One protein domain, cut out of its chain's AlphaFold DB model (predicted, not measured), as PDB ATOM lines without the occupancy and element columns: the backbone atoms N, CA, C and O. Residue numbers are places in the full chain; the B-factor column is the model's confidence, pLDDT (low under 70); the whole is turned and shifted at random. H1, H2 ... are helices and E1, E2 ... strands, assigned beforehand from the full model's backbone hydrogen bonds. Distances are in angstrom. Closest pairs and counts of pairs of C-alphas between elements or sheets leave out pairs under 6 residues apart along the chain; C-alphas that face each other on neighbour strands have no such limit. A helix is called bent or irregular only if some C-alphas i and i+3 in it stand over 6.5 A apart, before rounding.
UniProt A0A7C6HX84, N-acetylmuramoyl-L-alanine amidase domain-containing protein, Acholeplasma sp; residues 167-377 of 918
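AT A GLANCE: This is residues 167 to 377 of the 918 residues of the protein "N-acetylmuramoyl-L-alanine amidase domain-containing protein" of Acholeplasma sp (UniProt A0A7C6HX84). The domain has two lobes end to end: one is a sheet of four strands, E2 E1 E4 E3, curled like part of a barrel, with long loops beside it, and the other is a cluster of eight mostly short helices among long loops. The chain passes between the lobes twice, between E1 and H1 and between H8 and E2, and H8 lies on the side of the helical lobe that is toward the sheet. H1, the longest helix, runs along one side of the helical lobe, with H3, H4 and H6 beyond it. The printed part has 211 residues, with elements in the order E1 H1 H2 H3 H4 H5 H6 H7 H8 E2 E3 E4; the sheet is mixed, the class is mixed, helices and strands, and under half of the residues are in named elements. The whole is compact, with a radius of gyration of the C-alphas of 19.6 A, but elongated in outline, with spans of 59 by 38 by 30 A.

HOW THE PARTS SIT: In the strongly twisted sheet, inner strands E1, residues 169 to 174, and E4, residues 367 to 375, are parallel, and N 172 and O 367 are 2.8 A apart, within hydrogen-bond range. The edge strand E2, residues 325 to 329, is antiparallel to E1, with N 326 and O 171 at 2.9 A. The other edge strand, E3, residues 344 to 350, forms an antiparallel hairpin with E4, with N 347 and O 372 at 2.8 A. The pairing is staggered: E4 pairs with E1 over residues 367 to 370 and with E3 over residues 370 to 375. H8, residues 314 to 321, is not on the sheet. It touches residues 238 to 242 of H3, residues 233 to 246, at a shallow tilt of 28 degrees, opposite ways; the closest C-alphas are those of Trp 238 and Leu 317, 5.7 A apart. H3 is irregular, with C-alphas 235 and 238 at 7.6 A. H3 and H4, residues 252 to 260, form a helical hairpin, opposite ways at a tilt of 35.0 degrees, only just steep; their closest C-alphas, Gly 244 and Ala 252, are 4.4 A apart. H4 touches H6, residues 276 to 289, about perpendicular at 74 degrees, with the C-alphas of Ser 254 and Asp 276 closest at 5.0 A. H6 also touches H2, residues 224 to 227, closest at the C-alphas of Met 224 and Asp 281, 5.5 A. H1, residues 185 to 202, is close to H6 but not clearly touching, with the C-alphas of Ile 189 and Val 288 closest at 6.4 A. H5, residues 264 to 270, is likewise close to H4 but not clearly touching, and H7, residues 307 to 310, to H6. The helix packing is only just mostly crossed, with one of three tilted pairs shallow. Every O i to N i+4 pair is within hydrogen-bond range in H5 and H6, against 13 of 14 in H1, 7 of 10 in H3, 3 of 5 in H4 and 3 of 4 in H8; H2 and H7 are too short for such a pair.

IN THESE COORDINATES: E1 begins at C-alpha 169, (41.837, 11.161, -61.496), and is 16.8 A long; E3 is 16.6 A and E4 26.3 A, ending at C-alpha 375, (12.229, 17.809, -48.904). H1 begins at C-alpha 185, (9.106, 2.142, -51.269), and is 26.0 A long; H3 is 19.7 A and H6 19.9 A.

THE WHOLE: The two C-alphas farthest apart, those of Glu 167 and Asp 217, are 62.1 A apart. The printed part has no cut. The long links are H1 to H2, H6 to H7, E2 to E3 and E3 to E4; in the last two, residues 333 to 334 pair antiparallel with residues 362 to 363. The mean pLDDT of the printed part is 89.5, and residues 179 to 180 and 216 to 219 are under 70.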
ATOM      1  N   GLU A 167      44.519  15.037 -66.338       88.25
ATOM      2  CA  GLU A 167      45.306  13.980 -65.714       88.25
ATOM      3  C   GLU A 167      44.378  12.904 -65.128       88.25
ATOM      4  O   GLU A 167      43.323  13.246 -64.580       88.25
ATOM      5  N   PRO A 168      44.745  11.608 -65.197       90.56
ATOM      6  CA  PRO A 168      43.939  10.541 -64.624       90.56
ATOM      7  C   PRO A 168      43.601  10.821 -63.158       90.56
ATOM      8  O   PRO A 168      44.485  10.982 -62.314       90.56
ATOM      9  N   TYR A 169      42.311  10.847 -62.838       92.25
ATOM     10  CA  TYR A 169      41.837  11.161 -61.496       92.25
ATOM     11  C   TYR A 169      40.872  10.100 -60.969       92.25
ATOM     12  O   TYR A 169      40.298   9.302 -61.712       92.25
ATOM     13  N   SER A 170      40.706  10.089 -59.650       94.25
ATOM     14  CA  SER A 170      39.757   9.219 -58.959       94.25
ATOM     15  C   SER A 170      38.835  10.064 -58.095       94.25
ATOM     16  O   SER A 170      39.302  10.971 -57.403       94.25
ATOM     17  N   TYR A 171      37.539   9.777 -58.118       94.62
ATOM     18  CA  TYR A 171      36.556  10.496 -57.315       94.62
ATOM     19  C   TYR A 171      35.560   9.554 -56.644       94.62
ATOM     20  O   TYR A 171      35.319   8.432 -57.099       94.62
ATOM     21  N   ARG A 172      34.971  10.040 -55.552       93.88
ATOM     22  CA  ARG A 172      33.947   9.348 -54.773       93.88
ATOM     23  C   ARG A 172      32.641  10.133 -54.796       93.88
ATOM     24  O   ARG A 172      32.656  11.359 -54.719       93.88
ATOM     25  N   LEU A 173      31.512   9.440 -54.900       91.62
ATOM     26  CA  LEU A 173      30.182  10.036 -54.801       91.62
ATOM     27  C   LEU A 173      29.533   9.669 -53.467       91.62
ATOM     28  O   LEU A 173      29.412   8.498 -53.113       91.62
ATOM     29  N   GLU A 174      29.069  10.688 -52.755       91.75
ATOM     30  CA  GLU A 174      28.267  10.593 -51.545       91.75
ATOM     31  C   GLU A 174      26.832  10.980 -51.871       91.75
ATOM     32  O   GLU A 174      26.432  12.146 -51.884       91.75
ATOM     33  N   TYR A 175      26.021   9.971 -52.158       89.81
ATOM     34  CA  TYR A 175      24.654  10.199 -52.600       89.81
ATOM     35  C   TYR A 175      23.719  10.690 -51.487       89.81
ATOM     36  O   TYR A 175      22.576  11.031 -51.785       89.81
ATOM     37  N   ASN A 176      24.158  10.721 -50.220       88.50
ATOM     38  CA  ASN A 176      23.396  11.222 -49.066       88.50
ATOM     39  C   ASN A 176      21.954  10.681 -49.006       88.50
ATOM     40  O   ASN A 176      20.979  11.422 -48.854       88.50
ATOM     41  N   GLY A 177      21.821   9.362 -49.179       79.62
ATOM     42  CA  GLY A 177      20.533   8.660 -49.222       79.62
ATOM     43  C   GLY A 177      19.817   8.730 -50.571       79.62
ATOM     44  O   GLY A 177      18.617   8.474 -50.632       79.62
ATOM     45  N   GLY A 178      20.525   9.115 -51.630       76.75
ATOM     46  CA  GLY A 178      20.028   9.270 -52.989       76.75
ATOM     47  C   GLY A 178      20.424   8.167 -53.971       76.75
ATOM     48  O   GLY A 178      21.397   7.456 -53.766       76.75
ATOM     49  N   GLN A 179      19.650   8.105 -55.059       69.12
ATOM     50  CA  GLN A 179      19.589   7.085 -56.116       69.12
ATOM     51  C   GLN A 179      19.089   5.720 -55.618       69.12
ATOM     52  O   GLN A 179      19.805   4.759 -55.377       69.12
ATOM     53  N   ASN A 180      17.768   5.641 -55.527       69.44
ATOM     54  CA  ASN A 180      17.038   4.402 -55.326       69.44
ATOM     55  C   ASN A 180      16.790   3.718 -56.690       69.44
ATOM     56  O   ASN A 180      16.260   4.350 -57.608       69.44
ATOM     57  N   ILE A 181      17.160   2.437 -56.836       77.44
ATOM     58  CA  ILE A 181      16.756   1.615 -57.998       77.44
ATOM     59  C   ILE A 181      15.222   1.486 -58.081       77.44
ATOM     60  O   ILE A 181      14.658   1.333 -59.166       77.44
ATOM     61  N   TYR A 182      14.532   1.650 -56.951       85.00
ATOM     62  CA  TYR A 182      13.084   1.748 -56.843       85.00
ATOM     63  C   TYR A 182      12.651   3.205 -56.670       85.00
ATOM     64  O   TYR A 182      13.010   3.890 -55.725       85.00
ATOM     65  N   ARG A 183      11.790   3.718 -57.550       82.06
ATOM     66  CA  ARG A 183      11.279   5.092 -57.379       82.06
ATOM     67  C   ARG A 183      10.362   5.276 -56.172       82.06
ATOM     68  O   ARG A 183      10.107   6.405 -55.798       82.06
ATOM     69  N   THR A 184       9.809   4.211 -55.613       87.06
ATOM     70  CA  THR A 184       8.998   4.301 -54.398       87.06
ATOM     71  C   THR A 184       9.252   3.081 -53.540       87.06
ATOM     72  O   THR A 184       9.532   1.992 -54.052       87.06
ATOM     73  N   ARG A 185       9.101   3.243 -52.229       88.56
ATOM     74  CA  ARG A 185       9.106   2.142 -51.269       88.56
ATOM     75  C   ARG A 185       8.068   1.078 -51.611       88.56
ATOM     76  O   ARG A 185       8.349  -0.103 -51.463       88.56
ATOM     77  N   GLU A 186       6.906   1.493 -52.109       90.56
ATOM     78  CA  GLU A 186       5.871   0.578 -52.597       90.56
ATOM     79  C   GLU A 186       6.413  -0.337 -53.701       90.56
ATOM     80  O   GLU A 186       6.287  -1.550 -53.592       90.56
ATOM     81  N   LYS A 187       7.113   0.215 -54.704       92.38
ATOM     82  CA  LYS A 187       7.722  -0.585 -55.778       92.38
ATOM     83  C   LYS A 187       8.793  -1.541 -55.267       92.38
ATOM     84  O   LYS A 187       8.856  -2.668 -55.745       92.38
ATOM     85  N   MET A 188       9.609  -1.100 -54.309       93.06
ATOM     86  CA  MET A 188      10.597  -1.963 -53.657       93.06
ATOM     87  C   MET A 188       9.916  -3.136 -52.948       93.06
ATOM     88  O   MET A 188      10.320  -4.280 -53.127       93.06
ATOM     89  N   ILE A 189       8.840  -2.872 -52.205       95.19
ATOM     90  CA  ILE A 189       8.077  -3.910 -51.506       95.19
ATOM     91  C   ILE A 189       7.381  -4.849 -52.484       95.19
ATOM     92  O   ILE A 189       7.376  -6.053 -52.254       95.19
ATOM     93  N   THR A 190       6.798  -4.332 -53.565       95.81
ATOM     94  CA  THR A 190       6.181  -5.174 -54.594       95.81
ATOM     95  C   THR A 190       7.206  -6.132 -55.187       95.81
ATOM     96  O   THR A 190       6.933  -7.325 -55.248       95.81
ATOM     97  N   ASP A 191       8.390  -5.639 -55.554       96.56
ATOM     98  CA  ASP A 191       9.459  -6.472 -56.111       96.56
ATOM     99  C   ASP A 191       9.981  -7.498 -55.090       96.56
ATOM    100  O   ASP A 191      10.166  -8.669 -55.417       96.56
ATOM    101  N   PHE A 192      10.115  -7.094 -53.823       96.50
ATOM    102  CA  PHE A 192      10.451  -8.003 -52.727       96.50
ATOM    103  C   PHE A 192       9.423  -9.123 -52.579       96.50
ATOM    104  O   PHE A 192       9.788 -10.293 -52.516       96.50
ATOM    105  N   LEU A 193       8.134  -8.779 -52.539       96.62
ATOM    106  CA  LEU A 193       7.055  -9.753 -52.394       96.62
ATOM    107  C   LEU A 193       6.950 -10.670 -53.614       96.62
ATOM    108  O   LEU A 193       6.609 -11.836 -53.445       96.62
ATOM    109  N   THR A 194       7.246 -10.187 -54.823       97.62
ATOM    110  CA  THR A 194       7.311 -11.030 -56.024       97.62
ATOM    111  C   THR A 194       8.374 -12.117 -55.870       97.62
ATOM    112  O   THR A 194       8.030 -13.299 -55.929       97.62
ATOM    113  N   ASP A 195       9.621 -11.738 -55.584       98.12
ATOM    114  CA  ASP A 195      10.724 -12.693 -55.409       98.12
ATOM    115  C   ASP A 195      10.489 -13.629 -54.215       98.12
ATOM    116  O   ASP A 195      10.736 -14.837 -54.279       98.12
ATOM    117  N   PHE A 196       9.989 -13.076 -53.110       97.31
ATOM    118  CA  PHE A 196       9.711 -13.839 -51.902       97.31
ATOM    119  C   PHE A 196       8.612 -14.878 -52.139       97.31
ATOM    120  O   PHE A 196       8.762 -16.028 -51.732       97.31
ATOM    121  N   ASN A 197       7.545 -14.526 -52.858       96.94
ATOM    122  CA  ASN A 197       6.477 -15.464 -53.203       96.94
ATOM    123  C   ASN A 197       6.930 -16.550 -54.180       96.94
ATOM    124  O   ASN A 197       6.499 -17.697 -54.055       96.94
ATOM    125  N   GLU A 198       7.819 -16.226 -55.117       97.56
ATOM    126  CA  GLU A 198       8.433 -17.232 -55.983       97.56
ATOM    127  C   GLU A 198       9.278 -18.220 -55.165       97.56
ATOM    128  O   GLU A 198       9.180 -19.434 -55.355       97.56
ATOM    129  N   PHE A 199      10.035 -17.730 -54.179       97.38
ATOM    130  CA  PHE A 199      10.731 -18.588 -53.222       97.38
ATOM    131  C   PHE A 199       9.767 -19.440 -52.379       97.38
ATOM    132  O   PHE A 199       9.985 -20.648 -52.256       97.38
ATOM    133  N   LEU A 200       8.693 -18.864 -51.831       94.88
ATOM    134  CA  LEU A 200       7.702 -19.597 -51.030       94.88
ATOM    135  C   LEU A 200       7.058 -20.745 -51.819       94.88
ATOM    136  O   LEU A 200       6.862 -21.832 -51.268       94.88
ATOM    137  N   ALA A 201       6.830 -20.562 -53.123       94.75
ATOM    138  CA  ALA A 201       6.328 -21.623 -53.993       94.75
ATOM    139  C   ALA A 201       7.262 -22.850 -54.016       94.75
ATOM    140  O   ALA A 201       6.785 -23.985 -54.011       94.75
ATOM    141  N   THR A 202       8.587 -22.657 -53.935       94.94
ATOM    142  CA  THR A 202       9.565 -23.765 -53.836       94.94
ATOM    143  C   THR A 202       9.468 -24.549 -52.522       94.94
ATOM    144  O   THR A 202       9.923 -25.691 -52.443       94.94
ATOM    145  N   LYS A 203       8.854 -23.954 -51.493       90.69
ATOM    146  CA  LYS A 203       8.589 -24.563 -50.182       90.69
ATOM    147  C   LYS A 203       7.181 -25.152 -50.074       90.69
ATOM    148  O   LYS A 203       6.837 -25.697 -49.030       90.69
ATOM    149  N   GLY A 204       6.369 -25.057 -51.131       90.88
ATOM    150  CA  GLY A 204       4.959 -25.453 -51.102       90.88
ATOM    151  C   GLY A 204       4.082 -24.521 -50.259       90.88
ATOM    152  O   GLY A 204       3.001 -24.926 -49.835       90.88
ATOM    153  N   ILE A 205       4.543 -23.292 -50.002       89.50
ATOM    154  CA  ILE A 205       3.822 -22.273 -49.237       89.50
ATOM    155  C   ILE A 205       3.117 -21.329 -50.220       89.50
ATOM    156  O   ILE A 205       3.693 -20.924 -51.229       89.50
ATOM    157  N   GLY A 206       1.849 -21.007 -49.946       87.31
ATOM    158  CA  GLY A 206       1.060 -20.092 -50.776       87.31
ATOM    159  C   GLY A 206       1.597 -18.652 -50.750       87.31
ATOM    160  O   GLY A 206       2.276 -18.271 -49.795       87.31
ATOM    161  N   PRO A 207       1.290 -17.833 -51.772       92.12
ATOM    162  CA  PRO A 207       1.782 -16.464 -51.842       92.12
ATOM    163  C   PRO A 207       1.195 -15.589 -50.724       92.12
ATOM    164  O   PRO A 207       0.024 -15.718 -50.358       92.12
ATOM    165  N   VAL A 208       1.998 -14.651 -50.231       92.19
ATOM    166  CA  VAL A 208       1.622 -13.632 -49.251       92.19
ATOM    167  C   VAL A 208       1.464 -12.254 -49.902       92.19
ATOM    168  O   VAL A 208       2.164 -11.898 -50.852       92.19
ATOM    169  N   THR A 209       0.538 -11.458 -49.375       93.38
ATOM    170  CA  THR A 209       0.296 -10.051 -49.727       93.38
ATOM    171  C   THR A 209       0.523  -9.175 -48.494       93.38
ATOM    172  O   THR A 209       0.721  -9.687 -47.395       93.38
ATOM    173  N   LEU A 210       0.441  -7.848 -48.632       90.44
ATOM    174  CA  LEU A 210       0.453  -6.953 -47.466       90.44
ATOM    175  C   LEU A 210      -0.667  -7.268 -46.459       90.44
ATOM    176  O   LEU A 210      -0.487  -7.063 -45.263       90.44
ATOM    177  N   GLU A 211      -1.799  -7.797 -46.924       88.19
ATOM    178  CA  GLU A 211      -2.926  -8.173 -46.065       88.19
ATOM    179  C   GLU A 211      -2.697  -9.516 -45.357       88.19
ATOM    180  O   GLU A 211      -3.161  -9.703 -44.234       88.19
ATOM    181  N   THR A 212      -1.976 -10.452 -45.986       88.75
ATOM    182  CA  THR A 212      -1.834 -11.832 -45.483       88.75
ATOM    183  C   THR A 212      -0.470 -12.148 -44.872       88.75
ATOM    184  O   THR A 212      -0.342 -13.133 -44.152       88.75
ATOM    185  N   ILE A 213       0.558 -11.316 -45.068       87.38
ATOM    186  CA  ILE A 213       1.888 -11.548 -44.475       87.38
ATOM    187  C   ILE A 213       1.860 -11.495 -42.934       87.38
ATOM    188  O   ILE A 213       2.762 -12.008 -42.274       87.38
ATOM    189  N   ASP A 214       0.807 -10.911 -42.349       84.81
ATOM    190  CA  ASP A 214       0.600 -10.857 -40.900       84.81
ATOM    191  C   ASP A 214      -0.303 -11.968 -40.331       84.81
ATOM    192  O   ASP A 214      -0.407 -12.102 -39.116       84.81
ATOM    193  N   SER A 215      -0.960 -12.778 -41.170       78.38
ATOM    194  CA  SER A 215      -1.994 -13.732 -40.729       78.38
ATOM    195  C   SER A 215      -1.456 -15.027 -40.101       78.38
ATOM    196  O   SER A 215      -2.215 -15.972 -39.907       78.38
ATOM    197  N   TRP A 216      -0.156 -15.089 -39.827       68.38
ATOM    198  CA  TRP A 216       0.567 -16.279 -39.376       68.38
ATOM    199  C   TRP A 216       0.784 -16.249 -37.859       68.38
ATOM    200  O   TRP A 216       1.028 -15.174 -37.295       68.38
ATOM    201  N   ASP A 217       0.700 -17.409 -37.194       64.88
ATOM    202  CA  ASP A 217       0.917 -17.505 -35.746       64.88
ATOM    203  C   ASP A 217       2.372 -17.137 -35.406       64.88
ATOM    204  O   ASP A 217       3.286 -17.232 -36.226       64.88
ATOM    205  N   LYS A 218       2.618 -16.723 -34.165       59.75
ATOM    206  CA  LYS A 218       3.919 -16.240 -33.680       59.75
ATOM    207  C   LYS A 218       5.060 -17.258 -33.776       59.75
ATOM    208  O   LYS A 218       6.216 -16.888 -33.586       59.75
ATOM    209  N   TYR A 219       4.733 -18.525 -34.014       62.81
ATOM    210  CA  TYR A 219       5.689 -19.623 -34.177       62.81
ATOM    211  C   TYR A 219       5.743 -20.179 -35.598       62.81
ATOM    212  O   TYR A 219       6.540 -21.088 -35.862       62.81
ATOM    213  N   ASP A 220       4.943 -19.624 -36.504       71.69
ATOM    214  CA  ASP A 220       5.002 -19.979 -37.904       71.69
ATOM    215  C   ASP A 220       6.157 -19.229 -38.565       71.69
ATOM    216  O   ASP A 220       6.254 -18.002 -38.538       71.69
ATOM    217  N   ASN A 221       7.075 -20.006 -39.128       79.94
ATOM    218  CA  ASN A 221       8.260 -19.518 -39.812       79.94
ATOM    219  C   ASN A 221       7.900 -19.276 -41.281       79.94
ATOM    220  O   ASN A 221       7.613 -20.226 -42.006       79.94
ATOM    221  N   LEU A 222       7.939 -18.022 -41.724       88.44
ATOM    222  CA  LEU A 222       7.781 -17.636 -43.126       88.44
ATOM    223  C   LEU A 222       9.048 -17.903 -43.946       88.44
ATOM    224  O   LEU A 222       9.076 -17.640 -45.145       88.44
ATOM    225  N   HIS A 223      10.090 -18.456 -43.325       92.25
ATOM    226  CA  HIS A 223      11.336 -18.832 -43.976       92.25
ATOM    227  C   HIS A 223      12.102 -17.631 -44.553       92.25
ATOM    228  O   HIS A 223      12.871 -17.795 -45.502       92.25
ATOM    229  N   MET A 224      11.978 -16.434 -43.959       94.00
ATOM    230  CA  MET A 224      12.691 -15.238 -44.434       94.00
ATOM    231  C   MET A 224      14.207 -15.422 -44.336       94.00
ATOM    232  O   MET A 224      14.954 -15.097 -45.252       94.00
ATOM    233  N   HIS A 225      14.677 -16.036 -43.250       94.38
ATOM    234  CA  HIS A 225      16.084 -16.406 -43.099       94.38
ATOM    235  C   HIS A 225      16.581 -17.361 -44.207       94.38
ATOM    236  O   HIS A 225      17.712 -17.211 -44.655       94.38
ATOM    237  N   GLU A 226      15.760 -18.300 -44.699       95.44
ATOM    238  CA  GLU A 226      16.121 -19.183 -45.822       95.44
ATOM    239  C   GLU A 226      16.049 -18.470 -47.176       95.44
ATOM    240  O   GLU A 226      16.909 -18.705 -48.027       95.44
ATOM    241  N   PHE A 227      15.082 -17.565 -47.368       96.94
ATOM    242  CA  PHE A 227      15.001 -16.700 -48.548       96.94
ATOM    243  C   PHE A 227      16.307 -15.926 -48.757       96.94
ATOM    244  O   PHE A 227      16.829 -15.862 -49.871       96.94
ATOM    245  N   MET A 228      16.908 -15.444 -47.667       96.38
ATOM    246  CA  MET A 228      18.187 -14.731 -47.681       96.38
ATOM    247  C   MET A 228      19.395 -15.609 -48.047       96.38
ATOM    248  O   MET A 228      20.500 -15.086 -48.192       96.38
ATOM    249  N   TYR A 229      19.215 -16.919 -48.229       96.00
ATOM    250  CA  TYR A 229      20.212 -17.851 -48.773       96.00
ATOM    251  C   TYR A 229      19.763 -18.519 -50.083       96.00
ATOM    252  O   TYR A 229      20.408 -19.457 -50.549       96.00
ATOM    253  N   SER A 230      18.669 -18.044 -50.683       95.62
ATOM    254  CA  SER A 230      18.190 -18.489 -51.993       95.62
ATOM    255  C   SER A 230      18.923 -17.777 -53.143       95.62
ATOM    256  O   SER A 230      19.816 -16.956 -52.918       95.62
ATOM    257  N   GLY A 231      18.505 -18.043 -54.387       94.75
ATOM    258  CA  GLY A 231      18.991 -17.322 -55.571       94.75
ATOM    259  C   GLY A 231      18.769 -15.803 -55.522       94.75
ATOM    260  O   GLY A 231      19.435 -15.069 -56.243       94.75
ATOM    261  N   TYR A 232      17.904 -15.315 -54.628       96.62
ATOM    262  CA  TYR A 232      17.616 -13.891 -54.446       96.62
ATOM    263  C   TYR A 232      18.544 -13.180 -53.455       96.62
ATOM    264  O   TYR A 232      18.404 -11.976 -53.233       96.62
ATOM    265  N   ARG A 233      19.501 -13.894 -52.843       93.88
ATOM    266  CA  ARG A 233      20.385 -13.334 -51.812       93.88
ATOM    267  C   ARG A 233      21.103 -12.075 -52.280       93.88
ATOM    268  O   ARG A 233      21.055 -11.075 -51.575       93.88
ATOM    269  N   GLU A 234      21.754 -12.112 -53.441       92.25
ATOM    270  CA  GLU A 234      22.491 -10.950 -53.962       92.25
ATOM    271  C   GLU A 234      21.575  -9.734 -54.133       92.25
ATOM    272  O   GLU A 234      21.990  -8.611 -53.852       92.25
ATOM    273  N   LYS A 235      20.301  -9.970 -54.479       94.12
ATOM    274  CA  LYS A 235      19.314  -8.912 -54.671       94.12
ATOM    275  C   LYS A 235      18.837  -8.273 -53.355       94.12
ATOM    276  O   LYS A 235      18.605  -7.064 -53.293       94.12
ATOM    277  N   TRP A 236      18.708  -9.044 -52.277       95.38
ATOM    278  CA  TRP A 236      18.085  -8.562 -51.031       95.38
ATOM    279  C   TRP A 236      19.020  -8.452 -49.833       95.38
ATOM    280  O   TRP A 236      18.591  -8.007 -48.770       95.38
ATOM    281  N   LEU A 237      20.305  -8.789 -49.973       94.62
ATOM    282  CA  LEU A 237      21.251  -8.758 -48.853       94.62
ATOM    283  C   LEU A 237      21.367  -7.372 -48.194       94.62
ATOM    284  O   LEU A 237      21.534  -7.291 -46.979       94.62
ATOM    285  N   TRP A 238      21.204  -6.297 -48.969       94.12
ATOM    286  CA  TRP A 238      21.164  -4.922 -48.460       94.12
ATOM    287  C   TRP A 238      20.032  -4.691 -47.450       94.12
ATOM    288  O   TRP A 238      20.188  -3.895 -46.527       94.12
ATOM    289  N   LEU A 239      18.893  -5.376 -47.601       95.50
ATOM    290  CA  LEU A 239      17.748  -5.211 -46.712       95.50
ATOM    291  C   LEU A 239      18.058  -5.826 -45.346       95.50
ATOM    292  O   LEU A 239      17.795  -5.205 -44.321       95.50
ATOM    293  N   ALA A 240      18.719  -6.988 -45.318       96.06
ATOM    294  CA  ALA A 240      19.235  -7.560 -44.076       96.06
ATOM    295  C   ALA A 240      20.307  -6.672 -43.419       96.06
ATOM    296  O   ALA A 240      20.311  -6.551 -42.195       96.06
ATOM    297  N   ASP A 241      21.182  -6.033 -44.209       96.19
ATOM    298  CA  ASP A 241      22.151  -5.047 -43.700       96.19
ATOM    299  C   ASP A 241      21.428  -3.871 -43.031       96.19
ATOM    300  O   ASP A 241      21.682  -3.557 -41.869       96.19
ATOM    301  N   TYR A 242      20.435  -3.291 -43.709       95.88
ATOM    302  CA  TYR A 242      19.660  -2.176 -43.172       95.88
ATOM    303  C   TYR A 242      18.937  -2.540 -41.870       95.88
ATOM    304  O   TYR A 242      19.092  -1.848 -40.865       95.88
ATOM    305  N   LEU A 243      18.205  -3.657 -41.844       97.06
ATOM    306  CA  LEU A 243      17.498  -4.118 -40.643       97.06
ATOM    307  C   LEU A 243      18.467  -4.518 -39.519       97.06
ATOM    308  O   LEU A 243      18.159  -4.357 -38.342       97.06
ATOM    309  N   GLY A 244      19.675  -4.970 -39.855       95.62
ATOM    310  CA  GLY A 244      20.749  -5.191 -38.889       95.62
ATOM    311  C   GLY A 244      21.302  -3.905 -38.266       95.62
ATOM    312  O   GLY A 244      21.886  -3.973 -37.184       95.62
ATOM    313  N   GLN A 245      21.127  -2.751 -38.914       94.00
ATOM    314  CA  GLN A 245      21.542  -1.439 -38.408       94.00
ATOM    315  C   GLN A 245      20.429  -0.748 -37.613       94.00
ATOM    316  O   GLN A 245      20.700  -0.206 -36.544       94.00
ATOM    317  N   VAL A 246      19.192  -0.770 -38.123       93.00
ATOM    318  CA  VAL A 246      18.073   0.014 -37.563       93.00
ATOM    319  C   VAL A 246      17.014  -0.814 -36.839       93.00
ATOM    320  O   VAL A 246      16.065  -0.251 -36.287       93.00
ATOM    321  N   GLY A 247      17.130  -2.141 -36.872       92.00
ATOM    322  CA  GLY A 247      16.209  -3.028 -36.177       92.00
ATOM    323  C   GLY A 247      16.277  -2.853 -34.663       92.00
ATOM    324  O   GLY A 247      17.198  -2.236 -34.121       92.00
ATOM    325  N   SER A 248      15.296  -3.412 -33.964       90.94
ATOM    326  CA  SER A 248      15.234  -3.305 -32.509       90.94
ATOM    327  C   SER A 248      16.442  -3.951 -31.826       90.94
ATOM    328  O   SER A 248      17.120  -4.818 -32.386       90.94
ATOM    329  N   SER A 249      16.665  -3.605 -30.556       86.06
ATOM    330  CA  SER A 249      17.656  -4.292 -29.719       86.06
ATOM    331  C   SER A 249      17.411  -5.804 -29.623       86.06
ATOM    332  O   SER A 249      18.372  -6.557 -29.484       86.06
ATOM    333  N   ALA A 250      16.156  -6.250 -29.753       85.88
ATOM    334  CA  ALA A 250      15.788  -7.662 -29.758       85.88
ATOM    335  C   ALA A 250      16.168  -8.376 -31.071       85.88
ATOM    336  O   ALA A 250      16.666  -9.498 -31.026       85.88
ATOM    337  N   ASN A 251      15.989  -7.733 -32.232       93.94
ATOM    338  CA  ASN A 251      16.003  -8.432 -33.524       93.94
ATOM    339  C   ASN A 251      17.185  -8.070 -34.441       93.94
ATOM    340  O   ASN A 251      17.576  -8.867 -35.302       93.94
ATOM    341  N   ALA A 252      17.796  -6.891 -34.270       93.94
ATOM    342  CA  ALA A 252      18.883  -6.423 -35.138       93.94
ATOM    343  C   ALA A 252      20.100  -7.359 -35.110       93.94
ATOM    344  O   ALA A 252      20.757  -7.571 -36.132       93.94
ATOM    345  N   GLY A 253      20.387  -7.958 -33.948       94.62
ATOM    346  CA  GLY A 253      21.446  -8.957 -33.791       94.62
ATOM    347  C   GLY A 253      21.273 -10.140 -34.740       94.62
ATOM    348  O   GLY A 253      22.220 -10.494 -35.444       94.62
ATOM    349  N   SER A 254      20.058 -10.683 -34.825       95.25
ATOM    350  CA  SER A 254      19.717 -11.807 -35.700       95.25
ATOM    351  C   SER A 254      19.807 -11.425 -37.180       95.25
ATOM    352  O   SER A 254      20.368 -12.180 -37.973       95.25
ATOM    353  N   CYS A 255      19.372 -10.219 -37.561       96.38
ATOM    354  CA  CYS A 255      19.521  -9.722 -38.936       96.38
ATOM    355  C   CYS A 255      20.999  -9.614 -39.361       96.38
ATOM    356  O   CYS A 255      21.355 -10.021 -40.468       96.38
ATOM    357  N   ARG A 256      21.899  -9.177 -38.465       96.88
ATOM    358  CA  ARG A 256      23.352  -9.132 -38.736       96.88
ATOM    359  C   ARG A 256      23.972 -10.515 -38.964       96.88
ATOM    360  O   ARG A 256      24.983 -10.621 -39.662       96.88
ATOM    361  N   LEU A 257      23.379 -11.590 -38.436       96.50
ATOM    362  CA  LEU A 257      23.866 -12.951 -38.692       96.50
ATOM    363  C   LEU A 257      23.737 -13.345 -40.171       96.50
ATOM    364  O   LEU A 257      24.593 -14.077 -40.670       96.50
ATOM    365  N   LEU A 258      22.742 -12.808 -40.888       95.94
ATOM    366  CA  LEU A 258      22.550 -13.046 -42.326       95.94
ATOM    367  C   LEU A 258      23.700 -12.492 -43.178       95.94
ATOM    368  O   LEU A 258      23.981 -13.028 -44.252       95.94
ATOM    369  N   LEU A 259      24.372 -11.439 -42.702       94.81
ATOM    370  CA  LEU A 259      25.574 -10.869 -43.319       94.81
ATOM    371  C   LEU A 259      26.832 -11.646 -42.925       94.81
ATOM    372  O   LEU A 259      27.727 -11.848 -43.744       94.81
ATOM    373  N   LYS A 260      26.893 -12.082 -41.662       95.38
ATOM    374  CA  LYS A 260      28.045 -12.777 -41.084       95.38
ATOM    375  C   LYS A 260      28.254 -14.169 -41.681       95.38
ATOM    376  O   LYS A 260      29.391 -14.544 -41.961       95.38
ATOM    377  N   TYR A 261      27.185 -14.948 -41.836       95.12
ATOM    378  CA  TYR A 261      27.259 -16.321 -42.339       95.12
ATOM    379  C   TYR A 261      26.931 -16.360 -43.828       95.12
ATOM    380  O   TYR A 261      25.915 -15.812 -44.255       95.12
ATOM    381  N   LYS A 262      27.800 -16.998 -44.623       90.88
ATOM    382  CA  LYS A 262      27.710 -16.973 -46.091       90.88
ATOM    383  C   LYS A 262      26.800 -18.065 -46.642       90.88
ATOM    384  O   LYS A 262      26.260 -17.897 -47.729       90.88
ATOM    385  N   THR A 263      26.612 -19.151 -45.895       95.31
ATOM    386  CA  THR A 263      25.777 -20.287 -46.304       95.31
ATOM    387  C   THR A 263      24.653 -20.563 -45.307       95.31
ATOM    388  O   THR A 263      24.792 -20.312 -44.107       95.31
ATOM    389  N   LEU A 264      23.554 -21.152 -45.793       94.94
ATOM    390  CA  LEU A 264      22.437 -21.566 -44.940       94.94
ATOM    391  C   LEU A 264      22.877 -22.580 -43.872       94.94
ATOM    392  O   LEU A 264      22.449 -22.487 -42.727       94.94
ATOM    393  N   ALA A 265      23.776 -23.508 -44.220       95.56
ATOM    394  CA  ALA A 265      24.296 -24.510 -43.289       95.56
ATOM    395  C   ALA A 265      25.065 -23.879 -42.114       95.56
ATOM    396  O   ALA A 265      24.905 -24.292 -40.963       95.56
ATOM    397  N   GLU A 266      25.873 -22.846 -42.378       94.94
ATOM    398  CA  GLU A 266      26.565 -22.096 -41.324       94.94
ATOM    399  C   GLU A 266      25.584 -21.360 -40.416       94.94
ATOM    400  O   GLU A 266      25.743 -21.411 -39.197       94.94
ATOM    401  N   PHE A 267      24.569 -20.713 -40.999       95.81
ATOM    402  CA  PHE A 267      23.521 -20.045 -40.232       95.81
ATOM    403  C   PHE A 267      22.788 -21.044 -39.335       95.81
ATOM    404  O   PHE A 267      22.723 -20.847 -38.129       95.81
ATOM    405  N   GLN A 268      22.321 -22.166 -39.886       92.94
ATOM    406  CA  GLN A 268      21.591 -23.197 -39.142       92.94
ATOM    407  C   GLN A 268      22.411 -23.821 -38.005       92.94
ATOM    408  O   GLN A 268      21.845 -24.204 -36.986       92.94
ATOM    409  N   THR A 269      23.734 -23.914 -38.164       93.69
ATOM    410  CA  THR A 269      24.617 -24.510 -37.150       93.69
ATOM    411  C   THR A 269      25.002 -23.517 -36.050       93.69
ATOM    412  O   THR A 269      25.227 -23.922 -34.912       93.69
ATOM    413  N   LYS A 270      25.141 -22.225 -36.380       92.25
ATOM    414  CA  LYS A 270      25.742 -21.216 -35.488       92.25
ATOM    415  C   LYS A 270      24.756 -20.171 -34.959       92.25
ATOM    416  O   LYS A 270      25.113 -19.444 -34.035       92.25
ATOM    417  N   ALA A 271      23.572 -20.054 -35.550       91.44
ATOM    418  CA  ALA A 271      22.482 -19.228 -35.044       91.44
ATOM    419  C   ALA A 271      21.621 -20.034 -34.057       91.44
ATOM    420  O   ALA A 271      21.535 -21.262 -34.124       91.44
ATOM    421  N   ASN A 272      20.952 -19.345 -33.141       91.06
ATOM    422  CA  ASN A 272      19.976 -19.942 -32.249       91.06
ATOM    423  C   ASN A 272      18.688 -20.265 -33.025       91.06
ATOM    424  O   ASN A 272      17.852 -19.398 -33.284       91.06
ATOM    425  N   ALA A 273      18.500 -21.547 -33.348       80.75
ATOM    426  CA  ALA A 273      17.361 -22.043 -34.124       80.75
ATOM    427  C   ALA A 273      15.977 -21.802 -33.479       80.75
ATOM    428  O   ALA A 273      14.960 -21.918 -34.170       80.75
ATOM    429  N   GLY A 274      15.924 -21.501 -32.176       81.69
ATOM    430  CA  GLY A 274      14.695 -21.182 -31.448       81.69
ATOM    431  C   GLY A 274      14.335 -19.696 -31.433       81.69
ATOM    432  O   GLY A 274      13.215 -19.374 -31.055       81.69
ATOM    433  N   VAL A 275      15.255 -18.810 -31.840       86.75
ATOM    434  CA  VAL A 275      15.110 -17.350 -31.688       86.75
ATOM    435  C   VAL A 275      15.375 -16.617 -33.000       86.75
ATOM    436  O   VAL A 275      14.510 -15.894 -33.486       86.75
ATOM    437  N   ASP A 276      16.535 -16.836 -33.622       92.44
ATOM    438  CA  ASP A 276      17.038 -15.954 -34.682       92.44
ATOM    439  C   ASP A 276      16.165 -15.957 -35.940       92.44
ATOM    440  O   ASP A 276      15.924 -14.906 -36.528       92.44
ATOM    441  N   LYS A 277      15.637 -17.120 -36.335       91.62
ATOM    442  CA  LYS A 277      14.747 -17.230 -37.503       91.62
ATOM    443  C   LYS A 277      13.444 -16.441 -37.323       91.62
ATOM    444  O   LYS A 277      12.976 -15.820 -38.268       91.62
ATOM    445  N   TYR A 278      12.905 -16.420 -36.103       90.44
ATOM    446  CA  TYR A 278      11.675 -15.699 -35.782       90.44
ATOM    447  C   TYR A 278      11.934 -14.200 -35.654       90.44
ATOM    448  O   TYR A 278      11.184 -13.408 -36.212       90.44
ATOM    449  N   ALA A 279      13.030 -13.803 -35.004       91.81
ATOM    450  CA  ALA A 279      13.436 -12.402 -34.919       91.81
ATOM    451  C   ALA A 279      13.616 -11.768 -36.311       91.81
ATOM    452  O   ALA A 279      13.154 -10.652 -36.546       91.81
ATOM    453  N   ILE A 280      14.220 -12.500 -37.258       94.50
ATOM    454  CA  ILE A 280      14.356 -12.074 -38.660       94.50
ATOM    455  C   ILE A 280      12.982 -11.917 -39.319       94.50
ATOM    456  O   ILE A 280      12.697 -10.860 -39.879       94.50
ATOM    457  N   ASP A 281      12.117 -12.932 -39.245       92.12
ATOM    458  CA  ASP A 281      10.783 -12.877 -39.854       92.12
ATOM    459  C   ASP A 281       9.969 -11.680 -39.334       92.12
ATOM    460  O   ASP A 281       9.375 -10.941 -40.122       92.12
ATOM    461  N   TYR A 282       9.968 -11.458 -38.017       92.00
ATOM    462  CA  TYR A 282       9.255 -10.351 -37.378       92.00
ATOM    463  C   TYR A 282       9.767  -8.990 -37.850       92.00
ATOM    464  O   TYR A 282       8.963  -8.128 -38.210       92.00
ATOM    465  N   GLU A 283      11.085  -8.803 -37.897       94.88
ATOM    466  CA  GLU A 283      11.679  -7.527 -38.292       94.88
ATOM    467  C   GLU A 283      11.416  -7.208 -39.769       94.88
ATOM    468  O   GLU A 283      11.008  -6.093 -40.101       94.88
ATOM    469  N   PHE A 284      11.556  -8.198 -40.658       94.94
ATOM    470  CA  PHE A 284      11.244  -8.036 -42.079       94.94
ATOM    471  C   PHE A 284       9.755  -7.758 -42.310       94.94
ATOM    472  O   PHE A 284       9.418  -6.861 -43.082       94.94
ATOM    473  N   ARG A 285       8.850  -8.473 -41.626       92.69
ATOM    474  CA  ARG A 285       7.401  -8.208 -41.693       92.69
ATOM    475  C   ARG A 285       7.074  -6.798 -41.225       92.69
ATOM    476  O   ARG A 285       6.295  -6.112 -41.881       92.69
ATOM    477  N   ALA A 286       7.652  -6.369 -40.101       93.50
ATOM    478  CA  ALA A 286       7.430  -5.038 -39.545       93.50
ATOM    479  C   ALA A 286       7.865  -3.961 -40.531       93.50
ATOM    480  O   ALA A 286       7.110  -3.017 -40.780       93.50
ATOM    481  N   PHE A 287       9.043  -4.153 -41.138       95.56
ATOM    482  CA  PHE A 287       9.519  -3.300 -42.207       95.56
ATOM    483  C   PHE A 287       8.520  -3.308 -43.357       95.56
ATOM    484  O   PHE A 287       7.919  -2.273 -43.597       95.56
ATOM    485  N   VAL A 288       8.242  -4.439 -44.009       94.50
ATOM    486  CA  VAL A 288       7.315  -4.523 -45.157       94.50
ATOM    487  C   VAL A 288       5.965  -3.846 -44.869       94.50
ATOM    488  O   VAL A 288       5.496  -3.047 -45.679       94.50
ATOM    489  N   LEU A 289       5.388  -4.069 -43.688       92.81
ATOM    490  CA  LEU A 289       4.095  -3.512 -43.282       92.81
ATOM    491  C   LEU A 289       4.141  -2.041 -42.842       92.81
ATOM    492  O   LEU A 289       3.087  -1.425 -42.717       92.81
ATOM    493  N   GLY A 290       5.322  -1.472 -42.587       91.06
ATOM    494  CA  GLY A 290       5.459  -0.094 -42.110       91.06
ATOM    495  C   GLY A 290       4.842   0.121 -40.725       91.06
ATOM    496  O   GLY A 290       4.177   1.128 -40.494       91.06
ATOM    497  N   LYS A 291       5.014  -0.839 -39.809       90.69
ATOM    498  CA  LYS A 291       4.442  -0.794 -38.452       90.69
ATOM    499  C   LYS A 291       5.398  -1.363 -37.406       90.69
ATOM    500  O   LYS A 291       6.470  -1.856 -37.746       90.69
ATOM    501  N   GLN A 292       4.997  -1.310 -36.139       90.38
ATOM    502  CA  GLN A 292       5.668  -2.008 -35.042       90.38
ATOM    503  C   GLN A 292       4.876  -3.249 -34.618       90.38
ATOM    504  O   GLN A 292       3.650  -3.197 -34.518       90.38
ATOM    505  N   PHE A 293       5.572  -4.343 -34.311       87.75
ATOM    506  CA  PHE A 293       5.035  -5.429 -33.494       87.75
ATOM    507  C   PHE A 293       5.533  -5.269 -32.059       87.75
ATOM    508  O   PHE A 293       6.718  -5.442 -31.785       87.75
ATOM    509  N   ASP A 294       4.623  -4.938 -31.146       82.12
ATOM    510  CA  ASP A 294       4.913  -4.549 -29.757       82.12
ATOM    511  C   ASP A 294       4.395  -5.540 -28.699       82.12
ATOM    512  O   ASP A 294       4.805  -5.501 -27.542       82.12
ATOM    513  N   LYS A 295       3.528  -6.481 -29.092       76.62
ATOM    514  CA  LYS A 295       2.871  -7.420 -28.165       76.62
ATOM    515  C   LYS A 295       3.790  -8.485 -27.563       76.62
ATOM    516  O   LYS A 295       3.446  -9.050 -26.527       76.62
ATOM    517  N   ASN A 296       4.906  -8.818 -28.216       76.25
ATOM    518  CA  ASN A 296       5.837  -9.842 -27.736       76.25
ATOM    519  C   ASN A 296       7.204  -9.216 -27.418       76.25
ATOM    520  O   ASN A 296       7.957  -8.937 -28.351       76.25
ATOM    521  N   PRO A 297       7.569  -9.071 -26.132       74.81
ATOM    522  CA  PRO A 297       8.848  -8.483 -25.737       74.81
ATOM    523  C   PRO A 297      10.075  -9.228 -26.281       74.81
ATOM    524  O   PRO A 297      11.120  -8.615 -26.461       74.81
ATOM    525  N   SER A 298       9.961 -10.533 -26.563       76.75
ATOM    526  CA  SER A 298      11.073 -11.346 -27.089       76.75
ATOM    527  C   SER A 298      11.379 -11.088 -28.567       76.75
ATOM    528  O   SER A 298      12.469 -11.422 -29.013       76.75
ATOM    529  N   TYR A 299      10.433 -10.506 -29.312       84.31
ATOM    530  CA  TYR A 299      10.567 -10.200 -30.744       84.31
ATOM    531  C   TYR A 299      10.083  -8.783 -31.073       84.31
ATOM    532  O   TYR A 299       9.625  -8.525 -32.187       84.31
ATOM    533  N   LEU A 300      10.145  -7.875 -30.092       89.44
ATOM    534  CA  LEU A 300       9.761  -6.474 -30.244       89.44
ATOM    535  C   LEU A 300      10.482  -5.899 -31.460       89.44
ATOM    536  O   LEU A 300      11.706  -5.938 -31.489       89.44
ATOM    537  N   THR A 301       9.764  -5.370 -32.447       92.88
ATOM    538  CA  THR A 301      10.399  -4.835 -33.663       92.88
ATOM    539  C   THR A 301      10.668  -3.343 -33.544       92.88
ATOM    540  O   THR A 301      10.096  -2.658 -32.686       92.88
ATOM    541  N   SER A 302      11.497  -2.808 -34.442       92.12
ATOM    542  CA  SER A 302      11.525  -1.362 -34.659       92.12
ATOM    543  C   SER A 302      10.165  -0.863 -35.156       92.12
ATOM    544  O   SER A 302       9.369  -1.612 -35.735       92.12
ATOM    545  N   ASN A 303       9.874   0.415 -34.901       89.38
ATOM    546  CA  ASN A 303       8.631   1.037 -35.338       89.38
ATOM    547  C   ASN A 303       8.784   1.638 -36.737       89.38
ATOM    548  O   ASN A 303       9.094   2.818 -36.892       89.38
ATOM    549  N   TYR A 304       8.514   0.841 -37.767       89.75
ATOM    550  CA  TYR A 304       8.585   1.297 -39.156       89.75
ATOM    551  C   TYR A 304       7.402   2.180 -39.584       89.75
ATOM    552  O   TYR A 304       7.314   2.522 -40.756       89.75
ATOM    553  N   ALA A 305       6.521   2.603 -38.669       81.12
ATOM    554  CA  ALA A 305       5.640   3.745 -38.932       81.12
ATOM    555  C   ALA A 305       6.409   5.083 -38.878       81.12
ATOM    556  O   ALA A 305       5.936   6.097 -39.388       81.12
ATOM    557  N   ILE A 306       7.606   5.089 -38.275       80.19
ATOM    558  CA  ILE A 306       8.522   6.234 -38.231       80.19
ATOM    559  C   ILE A 306       9.170   6.401 -39.609       80.19
ATOM    560  O   ILE A 306       9.773   5.465 -40.144       80.19
ATOM    561  N   GLY A 307       9.093   7.606 -40.179       78.38
ATOM    562  CA  GLY A 307       9.512   7.871 -41.559       78.38
ATOM    563  C   GLY A 307      11.001   7.603 -41.783       78.38
ATOM    564  O   GLY A 307      11.383   6.952 -42.755       78.38
ATOM    565  N   SER A 308      11.853   8.020 -40.844       80.62
ATOM    566  CA  SER A 308      13.295   7.735 -40.914       80.62
ATOM    567  C   SER A 308      13.632   6.241 -40.911       80.62
ATOM    568  O   SER A 308      14.638   5.866 -41.504       80.62
ATOM    569  N   LEU A 309      12.794   5.379 -40.327       87.31
ATOM    570  CA  LEU A 309      12.991   3.925 -40.344       87.31
ATOM    571  C   LEU A 309      12.356   3.272 -41.579       87.31
ATOM    572  O   LEU A 309      12.964   2.395 -42.193       87.31
ATOM    573  N   ALA A 310      11.168   3.711 -41.997       86.56
ATOM    574  CA  ALA A 310      10.513   3.197 -43.201       86.56
ATOM    575  C   ALA A 310      11.268   3.529 -44.495       86.56
ATOM    576  O   ALA A 310      11.266   2.709 -45.414       86.56
ATOM    577  N   TYR A 311      11.892   4.710 -44.566       85.75
ATOM    578  CA  TYR A 311      12.505   5.266 -45.781       85.75
ATOM    579  C   TYR A 311      14.024   5.504 -45.653       85.75
ATOM    580  O   TYR A 311      14.658   5.970 -46.599       85.75
ATOM    581  N   GLY A 312      14.637   5.171 -44.511       86.00
ATOM    582  CA  GLY A 312      16.078   5.344 -44.267       86.00
ATOM    583  C   GLY A 312      16.988   4.364 -45.013       86.00
ATOM    584  O   GLY A 312      18.201   4.557 -45.053       86.00
ATOM    585  N   TYR A 313      16.421   3.341 -45.657       88.50
ATOM    586  CA  TYR A 313      17.173   2.251 -46.281       88.50
ATOM    587  C   TYR A 313      17.977   2.642 -47.526       88.50
ATOM    588  O   TYR A 313      18.828   1.876 -47.976       88.50
ATOM    589  N   ASN A 314      17.729   3.828 -48.087       84.81
ATOM    590  CA  ASN A 314      18.327   4.262 -49.349       84.81
ATOM    591  C   ASN A 314      19.864   4.322 -49.306       84.81
ATOM    592  O   ASN A 314      20.504   4.020 -50.307       84.81
ATOM    593  N   VAL A 315      20.461   4.675 -48.161       83.12
ATOM    594  CA  VAL A 315      21.929   4.716 -48.005       83.12
ATOM    595  C   VAL A 315      22.519   3.311 -48.132       83.12
ATOM    596  O   VAL A 315      23.452   3.090 -48.904       83.12
ATOM    597  N   THR A 316      21.936   2.346 -47.416       88.69
ATOM    598  CA  THR A 316      22.361   0.944 -47.474       88.69
ATOM    599  C   THR A 316      22.115   0.353 -48.857       88.69
ATOM    600  O   THR A 316      22.986  -0.319 -49.392       88.69
ATOM    601  N   LEU A 317      20.971   0.643 -49.478       87.06
ATOM    602  CA  LEU A 317      20.659   0.186 -50.832       87.06
ATOM    603  C   LEU A 317      21.668   0.714 -51.866       87.06
ATOM    604  O   LEU A 317      22.188  -0.065 -52.664       87.06
ATOM    605  N   ALA A 318      21.990   2.012 -51.830       82.12
ATOM    606  CA  ALA A 318      22.946   2.631 -52.748       82.12
ATOM    607  C   ALA A 318      24.333   1.972 -52.665       82.12
ATOM    608  O   ALA A 318      24.932   1.673 -53.693       82.12
ATOM    609  N   LYS A 319      24.804   1.638 -51.454       83.38
ATOM    610  CA  LYS A 319      26.079   0.931 -51.236       83.38
ATOM    611  C   LYS A 319      26.175  -0.405 -51.986       83.38
ATOM    612  O   LYS A 319      27.270  -0.799 -52.368       83.38
ATOM    613  N   TYR A 320      25.058  -1.110 -52.166       86.69
ATOM    614  CA  TYR A 320      25.047  -2.415 -52.835       86.69
ATOM    615  C   TYR A 320      24.937  -2.316 -54.358       86.69
ATOM    616  O   TYR A 320      25.444  -3.190 -55.056       86.69
ATOM    617  N   TYR A 321      24.278  -1.277 -54.873       85.06
ATOM    618  CA  TYR A 321      23.894  -1.216 -56.287       85.06
ATOM    619  C   TYR A 321      24.558  -0.122 -57.093       85.06
ATOM    620  O   TYR A 321      24.387  -0.079 -58.312       85.06
ATOM    621  N   MET A 322      25.279   0.781 -56.440       83.19
ATOM    622  CA  MET A 322      25.810   1.950 -57.109       83.19
ATOM    623  C   MET A 322      27.314   2.073 -56.936       83.19
ATOM    624  O   MET A 322      27.834   1.856 -55.841       83.19
ATOM    625  N   PRO A 323      28.016   2.470 -58.008       83.31
ATOM    626  CA  PRO A 323      29.420   2.810 -57.911       83.31
ATOM    627  C   PRO A 323      29.575   4.035 -57.008       83.31
ATOM    628  O   PRO A 323      29.088   5.122 -57.313       83.31
ATOM    629  N   LEU A 324      30.244   3.838 -55.877       85.94
ATOM    630  CA  LEU A 324      30.637   4.928 -54.987       85.94
ATOM    631  C   LEU A 324      31.986   5.506 -55.398       85.94
ATOM    632  O   LEU A 324      32.218   6.689 -55.193       85.94
ATOM    633  N   GLU A 325      32.857   4.690 -55.987       91.44
ATOM    634  CA  GLU A 325      34.228   5.049 -56.334       91.44
ATOM    635  C   GLU A 325      34.465   4.857 -57.829       91.44
ATOM    636  O   GLU A 325      34.151   3.813 -58.405       91.44
ATOM    637  N   PHE A 326      35.043   5.878 -58.447       92.25
ATOM    638  CA  PHE A 326      35.424   5.903 -59.849       92.25
ATOM    639  C   PHE A 326      36.924   6.154 -59.888       92.25
ATOM    640  O   PHE A 326      37.398   7.144 -59.334       92.25
ATOM    641  N   THR A 327      37.676   5.240 -60.494       93.12
ATOM    642  CA  THR A 327      39.143   5.284 -60.501       93.12
ATOM    643  C   THR A 327      39.675   5.389 -61.919       93.12
ATOM    644  O   THR A 327      39.060   4.880 -62.855       93.12
ATOM    645  N   ASN A 328      40.832   6.041 -62.066       90.12
ATOM    646  CA  ASN A 328      41.542   6.178 -63.340       90.12
ATOM    647  C   ASN A 328      40.678   6.787 -64.462       90.12
ATOM    648  O   ASN A 328      40.672   6.318 -65.601       90.12
ATOM    649  N   VAL A 329      39.909   7.816 -64.117       91.00
ATOM    650  CA  VAL A 329      39.064   8.555 -65.051       91.00
ATOM    651  C   VAL A 329      39.939   9.536 -65.820       91.00
ATOM    652  O   VAL A 329      40.617  10.361 -65.217       91.00
ATOM    653  N   THR A 330      39.934   9.435 -67.148       86.62
ATOM    654  CA  THR A 330      40.793  10.233 -68.043       86.62
ATOM    655  C   THR A 330      40.022  11.294 -68.831       86.62
ATOM    656  O   THR A 330      40.597  11.976 -69.667       86.62
ATOM    657  N   GLN A 331      38.708  11.404 -68.607       88.25
ATOM    658  CA  GLN A 331      37.815  12.347 -69.285       88.25
ATOM    659  C   GLN A 331      36.870  12.993 -68.279       88.25
ATOM    660  O   GLN A 331      36.520  12.385 -67.265       88.25
ATOM    661  N   ARG A 332      36.389  14.199 -68.587       90.00
ATOM    662  CA  ARG A 332      35.384  14.910 -67.794       90.00
ATOM    663  C   ARG A 332      34.184  14.008 -67.511       90.00
ATOM    664  O   ARG A 332      33.507  13.535 -68.422       90.00
ATOM    665  N   SER A 333      33.852  13.849 -66.236       89.62
ATOM    666  CA  SER A 333      32.670  13.095 -65.813       89.62
ATOM    667  C   SER A 333      31.507  14.035 -65.531       89.62
ATOM    668  O   SER A 333      31.623  14.938 -64.707       89.62
ATOM    669  N   ARG A 334      30.362  13.833 -66.191       88.25
ATOM    670  CA  ARG A 334      29.134  14.583 -65.883       88.25
ATOM    671  C   ARG A 334      28.408  13.957 -64.698       88.25
ATOM    672  O   ARG A 334      28.114  12.763 -64.697       88.25
ATOM    673  N   LEU A 335      28.080  14.783 -63.712       89.06
ATOM    674  CA  LEU A 335      27.289  14.377 -62.559       89.06
ATOM    675  C   LEU A 335      25.816  14.272 -62.954       89.06
ATOM    676  O   LEU A 335      25.244  15.176 -63.564       89.06
ATOM    677  N   SER A 336      25.189  13.146 -62.615       84.81
ATOM    678  CA  SER A 336      23.794  12.898 -62.978       84.81
ATOM    679  C   SER A 336      22.848  13.827 -62.213       84.81
ATOM    680  O   SER A 336      22.879  13.886 -60.982       84.81
ATOM    681  N   SER A 337      21.953  14.494 -62.943       81.69
ATOM    682  CA  SER A 337      20.808  15.237 -62.399       81.69
ATOM    683  C   SER A 337      19.546  14.375 -62.253       81.69
ATOM    684  O   SER A 337      18.526  14.847 -61.756       81.69
ATOM    685  N   PHE A 338      19.604  13.105 -62.670       80.31
ATOM    686  CA  PHE A 338      18.464  12.181 -62.701       80.31
ATOM    687  C   PHE A 338      18.461  11.166 -61.552       80.31
ATOM    688  O   PHE A 338      17.687  10.206 -61.573       80.31
ATOM    689  N   ILE A 339      19.318  11.355 -60.548       85.69
ATOM    690  CA  ILE A 339      19.257  10.561 -59.320       85.69
ATOM    691  C   ILE A 339      17.981  10.884 -58.537       85.69
ATOM    692  O   ILE A 339      17.460  11.997 -58.590       85.69
ATOM    693  N   TYR A 340      17.464   9.897 -57.808       84.62
ATOM    694  CA  TYR A 340      16.166   9.990 -57.145       84.62
ATOM    695  C   TYR A 340      16.243   9.603 -55.669       84.62
ATOM    696  O   TYR A 340      16.897   8.621 -55.317       84.62
ATOM    697  N   ARG A 341      15.517  10.338 -54.824       86.25
ATOM    698  CA  ARG A 341      15.287  10.028 -53.414       86.25
ATOM    699  C   ARG A 341      13.823  10.302 -53.092       86.25
ATOM    700  O   ARG A 341      13.335  11.409 -53.307       86.25
ATOM    701  N   GLU A 342      13.115   9.298 -52.590       85.69
ATOM    702  CA  GLU A 342      11.676   9.407 -52.350       85.69
ATOM    703  C   GLU A 342      11.356  10.514 -51.337       85.69
ATOM    704  O   GLU A 342      11.918  10.545 -50.242       85.69
ATOM    705  N   GLY A 343      10.479  11.446 -51.726       82.00
ATOM    706  CA  GLY A 343      10.101  12.617 -50.923       82.00
ATOM    707  C   GLY A 343      11.114  13.770 -50.907       82.00
ATOM    708  O   GLY A 343      10.897  14.747 -50.190       82.00
ATOM    709  N   PHE A 344      12.183  13.700 -51.705       86.44
ATOM    710  CA  PHE A 344      13.186  14.758 -51.818       86.44
ATOM    711  C   PHE A 344      13.417  15.189 -53.272       86.44
ATOM    712  O   PHE A 344      13.284  14.407 -54.211       86.44
ATOM    713  N   SER A 345      13.814  16.446 -53.442       88.06
ATOM    714  CA  SER A 345      14.317  17.015 -54.690       88.06
ATOM    715  C   SER A 345      15.833  17.178 -54.599       88.06
ATOM    716  O   SER A 345      16.344  17.671 -53.590       88.06
ATOM    717  N   LEU A 346      16.554  16.784 -55.650       91.00
ATOM    718  CA  LEU A 346      17.988  17.047 -55.765       91.00
ATOM    719  C   LEU A 346      18.196  18.552 -55.963       91.00
ATOM    720  O   LEU A 346      17.672  19.123 -56.918       91.00
ATOM    721  N   LYS A 347      18.953  19.195 -55.072       91.50
ATOM    722  CA  LYS A 347      19.374  20.591 -55.253       91.50
ATOM    723  C   LYS A 347      20.630  20.726 -56.096       91.50
ATOM    724  O   LYS A 347      20.775  21.736 -56.768       91.50
ATOM    725  N   GLY A 348      21.494  19.719 -56.079       92.00
ATOM    726  CA  GLY A 348      22.731  19.701 -56.843       92.00
ATOM    727  C   GLY A 348      23.782  18.837 -56.166       92.00
ATOM    728  O   GLY A 348      23.526  18.241 -55.115       92.00
ATOM    729  N   TRP A 349      24.955  18.780 -56.779       94.19
ATOM    730  CA  TRP A 349      26.138  18.157 -56.204       94.19
ATOM    731  C   TRP A 349      27.095  19.223 -55.694       94.19
ATOM    732  O   TRP A 349      27.156  20.310 -56.255       94.19
ATOM    733  N   TYR A 350      27.844  18.903 -54.651       95.56
ATOM    734  CA  TYR A 350      28.800  19.802 -54.011       95.56
ATOM    735  C   TYR A 350      30.095  19.038 -53.761       95.56
ATOM    736  O   TYR A 350      30.058  17.831 -53.565       95.56
ATOM    737  N   ASP A 351      31.241  19.701 -53.766       93.69
ATOM    738  CA  ASP A 351      32.545  19.101 -53.440       93.69
ATOM    739  C   ASP A 351      32.870  19.153 -51.939       93.69
ATOM    740  O   ASP A 351      33.951  18.749 -51.512       93.69
ATOM    741  N   ASN A 352      31.922  19.632 -51.133       93.62
ATOM    742  CA  ASN A 352      32.036  19.764 -49.692       93.62
ATOM    743  C   ASN A 352      30.763  19.239 -48.996       93.62
ATOM    744  O   ASN A 352      29.661  19.366 -49.543       93.62
ATOM    745  N   PRO A 353      30.896  18.635 -47.801       92.56
ATOM    746  CA  PRO A 353      29.766  18.064 -47.067       92.56
ATOM    747  C   PRO A 353      28.785  19.116 -46.522       92.56
ATOM    748  O   PRO A 353      27.636  18.771 -46.248       92.56
ATOM    749  N   ASP A 354      29.205  20.379 -46.406       93.81
ATOM    750  CA  ASP A 354      28.392  21.492 -45.887       93.81
ATOM    751  C   ASP A 354      27.495  22.136 -46.963       93.81
ATOM    752  O   ASP A 354      26.600  22.935 -46.673       93.81
ATOM    753  N   PHE A 355      27.663  21.716 -48.219       93.19
ATOM    754  CA  PHE A 355      26.934  22.197 -49.389       93.19
ATOM    755  C   PHE A 355      27.022  23.715 -49.615       93.19
ATOM    756  O   PHE A 355      26.020  24.350 -49.985       93.19
ATOM    757  N   GLU A 356      28.203  24.279 -49.371       89.88
ATOM    758  CA  GLU A 356      28.550  25.675 -49.623       89.88
ATOM    759  C   GLU A 356      28.991  25.885 -51.080       89.88
ATOM    760  O   GLU A 356      29.531  24.978 -51.716       89.88
ATOM    761  N   GLY A 357      28.771  27.095 -51.605       88.12
ATOM    762  CA  GLY A 357      29.156  27.478 -52.967       88.12
ATOM    763  C   GLY A 357      28.152  27.093 -54.061       88.12
ATOM    764  O   GLY A 357      26.994  26.759 -53.793       88.12
ATOM    765  N   GLU A 358      28.598  27.189 -55.314       85.69
ATOM    766  CA  GLU A 358      27.813  26.791 -56.483       85.69
ATOM    767  C   GLU A 358      27.795  25.272 -56.659       85.69
ATOM    768  O   GLU A 358      28.744  24.560 -56.333       85.69
ATOM    769  N   HIS A 359      26.690  24.769 -57.199       87.38
ATOM    770  CA  HIS A 359      26.517  23.344 -57.426       87.38
ATOM    771  C   HIS A 359      27.288  22.871 -58.665       87.38
ATOM    772  O   HIS A 359      27.384  23.549 -59.686       87.38
ATOM    773  N   ILE A 360      27.827  21.662 -58.570       89.62
ATOM    774  CA  ILE A 360      28.750  21.080 -59.538       89.62
ATOM    775  C   ILE A 360      27.978  20.186 -60.508       89.62
ATOM    776  O   ILE A 360      27.210  19.310 -60.109       89.62
ATOM    777  N   HIS A 361      28.213  20.375 -61.805       88.06
ATOM    778  CA  HIS A 361      27.608  19.559 -62.865       88.06
ATOM    779  C   HIS A 361      28.601  18.613 -63.548       88.06
ATOM    780  O   HIS A 361      28.192  17.641 -64.188       88.06
ATOM    781  N   SER A 362      29.905  18.869 -63.415       88.00
ATOM    782  CA  SER A 362      30.951  18.027 -63.989       88.00
ATOM    783  C   SER A 362      32.198  17.985 -63.115       88.00
ATOM    784  O   SER A 362      32.464  18.911 -62.356       88.00
ATOM    785  N   ILE A 363      32.940  16.890 -63.226       90.19
ATOM    786  CA  ILE A 363      34.151  16.600 -62.469       90.19
ATOM    787  C   ILE A 363      35.313  16.525 -63.456       90.19
ATOM    788  O   ILE A 363      35.212  15.830 -64.467       90.19
ATOM    789  N   THR A 364      36.405  17.211 -63.135       87.88
ATOM    790  CA  THR A 364      37.668  17.208 -63.897       87.88
ATOM    791  C   THR A 364      38.893  16.943 -63.013       87.88
ATOM    792  O   THR A 364      40.015  16.963 -63.501       87.88
ATOM    793  N   LYS A 365      38.692  16.701 -61.708       88.88
ATOM    794  CA  LYS A 365      39.741  16.412 -60.719       88.88
ATOM    795  C   LYS A 365      39.230  15.456 -59.639       88.88
ATOM    796  O   LYS A 365      38.024  15.273 -59.489       88.88
ATOM    797  N   GLY A 366      40.141  14.842 -58.888       90.06
ATOM    798  CA  GLY A 366      39.780  13.913 -57.814       90.06
ATOM    799  C   GLY A 366      39.171  14.598 -56.585       90.06
ATOM    800  O   GLY A 366      39.455  15.764 -56.315       90.06
ATOM    801  N   GLY A 367      38.346  13.865 -55.832       93.56
ATOM    802  CA  GLY A 367      37.658  14.374 -54.638       93.56
ATOM    803  C   GLY A 367      36.425  13.557 -54.243       93.56
ATOM    804  O   GLY A 367      36.125  12.539 -54.868       93.56
ATOM    805  N   THR A 368      35.707  14.007 -53.210       95.38
ATOM    806  CA  THR A 368      34.395  13.454 -52.829       95.38
ATOM    807  C   THR A 368      33.305  14.463 -53.163       95.38
ATOM    808  O   THR A 368      33.441  15.635 -52.831       95.38
ATOM    809  N   TYR A 369      32.225  14.012 -53.801       94.19
ATOM    810  CA  TYR A 369      31.120  14.866 -54.228       94.19
ATOM    811  C   TYR A 369      29.808  14.426 -53.586       94.19
ATOM    812  O   TYR A 369      29.433  13.261 -53.666       94.19
ATOM    813  N   TYR A 370      29.093  15.364 -52.979       94.62
ATOM    814  CA  TYR A 370      27.951  15.153 -52.103       94.62
ATOM    815  C   TYR A 370      26.657  15.613 -52.776       94.62
ATOM    816  O   TYR A 370      26.529  16.770 -53.179       94.62
ATOM    817  N   ALA A 371      25.662  14.732 -52.874       93.31
ATOM    818  CA  ALA A 371      24.337  15.100 -53.361       93.31
ATOM    819  C   ALA A 371      23.552  15.840 -52.262       93.31
ATOM    820  O   ALA A 371      23.344  15.307 -51.168       93.31
ATOM    821  N   LYS A 372      23.076  17.056 -52.546       92.81
ATOM    822  CA  LYS A 372      22.215  17.826 -51.635       92.81
ATOM    823  C   LYS A 372      20.750  17.527 -51.916       92.81
ATOM    824  O   LYS A 372      20.261  17.758 -53.023       92.81
ATOM    825  N   TRP A 373      20.028  17.087 -50.894       89.12
ATOM    826  CA  TRP A 373      18.600  16.783 -50.976       89.12
ATOM    827  C   TRP A 373      17.792  17.765 -50.137       89.12
ATOM    828  O   TRP A 373      18.137  18.028 -48.990       89.12
ATOM    829  N   VAL A 374      16.684  18.259 -50.685       86.94
ATOM    830  CA  VAL A 374      15.688  19.044 -49.938       86.94
ATOM    831  C   VAL A 374      14.345  18.347 -49.987       86.94
ATOM    832  O   VAL A 374      14.022  17.723 -50.996       86.94
ATOM    833  N   ILE A 375      13.561  18.419 -48.915       85.38
ATOM    834  CA  ILE A 375      12.229  17.809 -48.904       85.38
ATOM    835  C   ILE A 375      11.382  18.469 -49.995       85.38
ATOM    836  O   ILE A 375      11.297  19.693 -50.077       85.38
ATOM    837  N   SER A 376      10.774  17.655 -50.860       84.06
ATOM    838  CA  SER A 376      10.014  18.157 -52.012       84.06
ATOM    839  C   SER A 376       8.664  18.762 -51.615       84.06
ATOM    840  O   SER A 376       8.153  19.637 -52.311       84.06
ATOM    841  N   ARG A 377       8.100  18.314 -50.486       83.44
ATOM    842  CA  ARG A 377       6.891  18.845 -49.839       83.44
ATOM    843  C   ARG A 377       7.153  19.000 -48.336       83.44
ATOM    844  O   ARG A 377       6.891  18.052 -47.594       83.44
TER     845      ARG A 377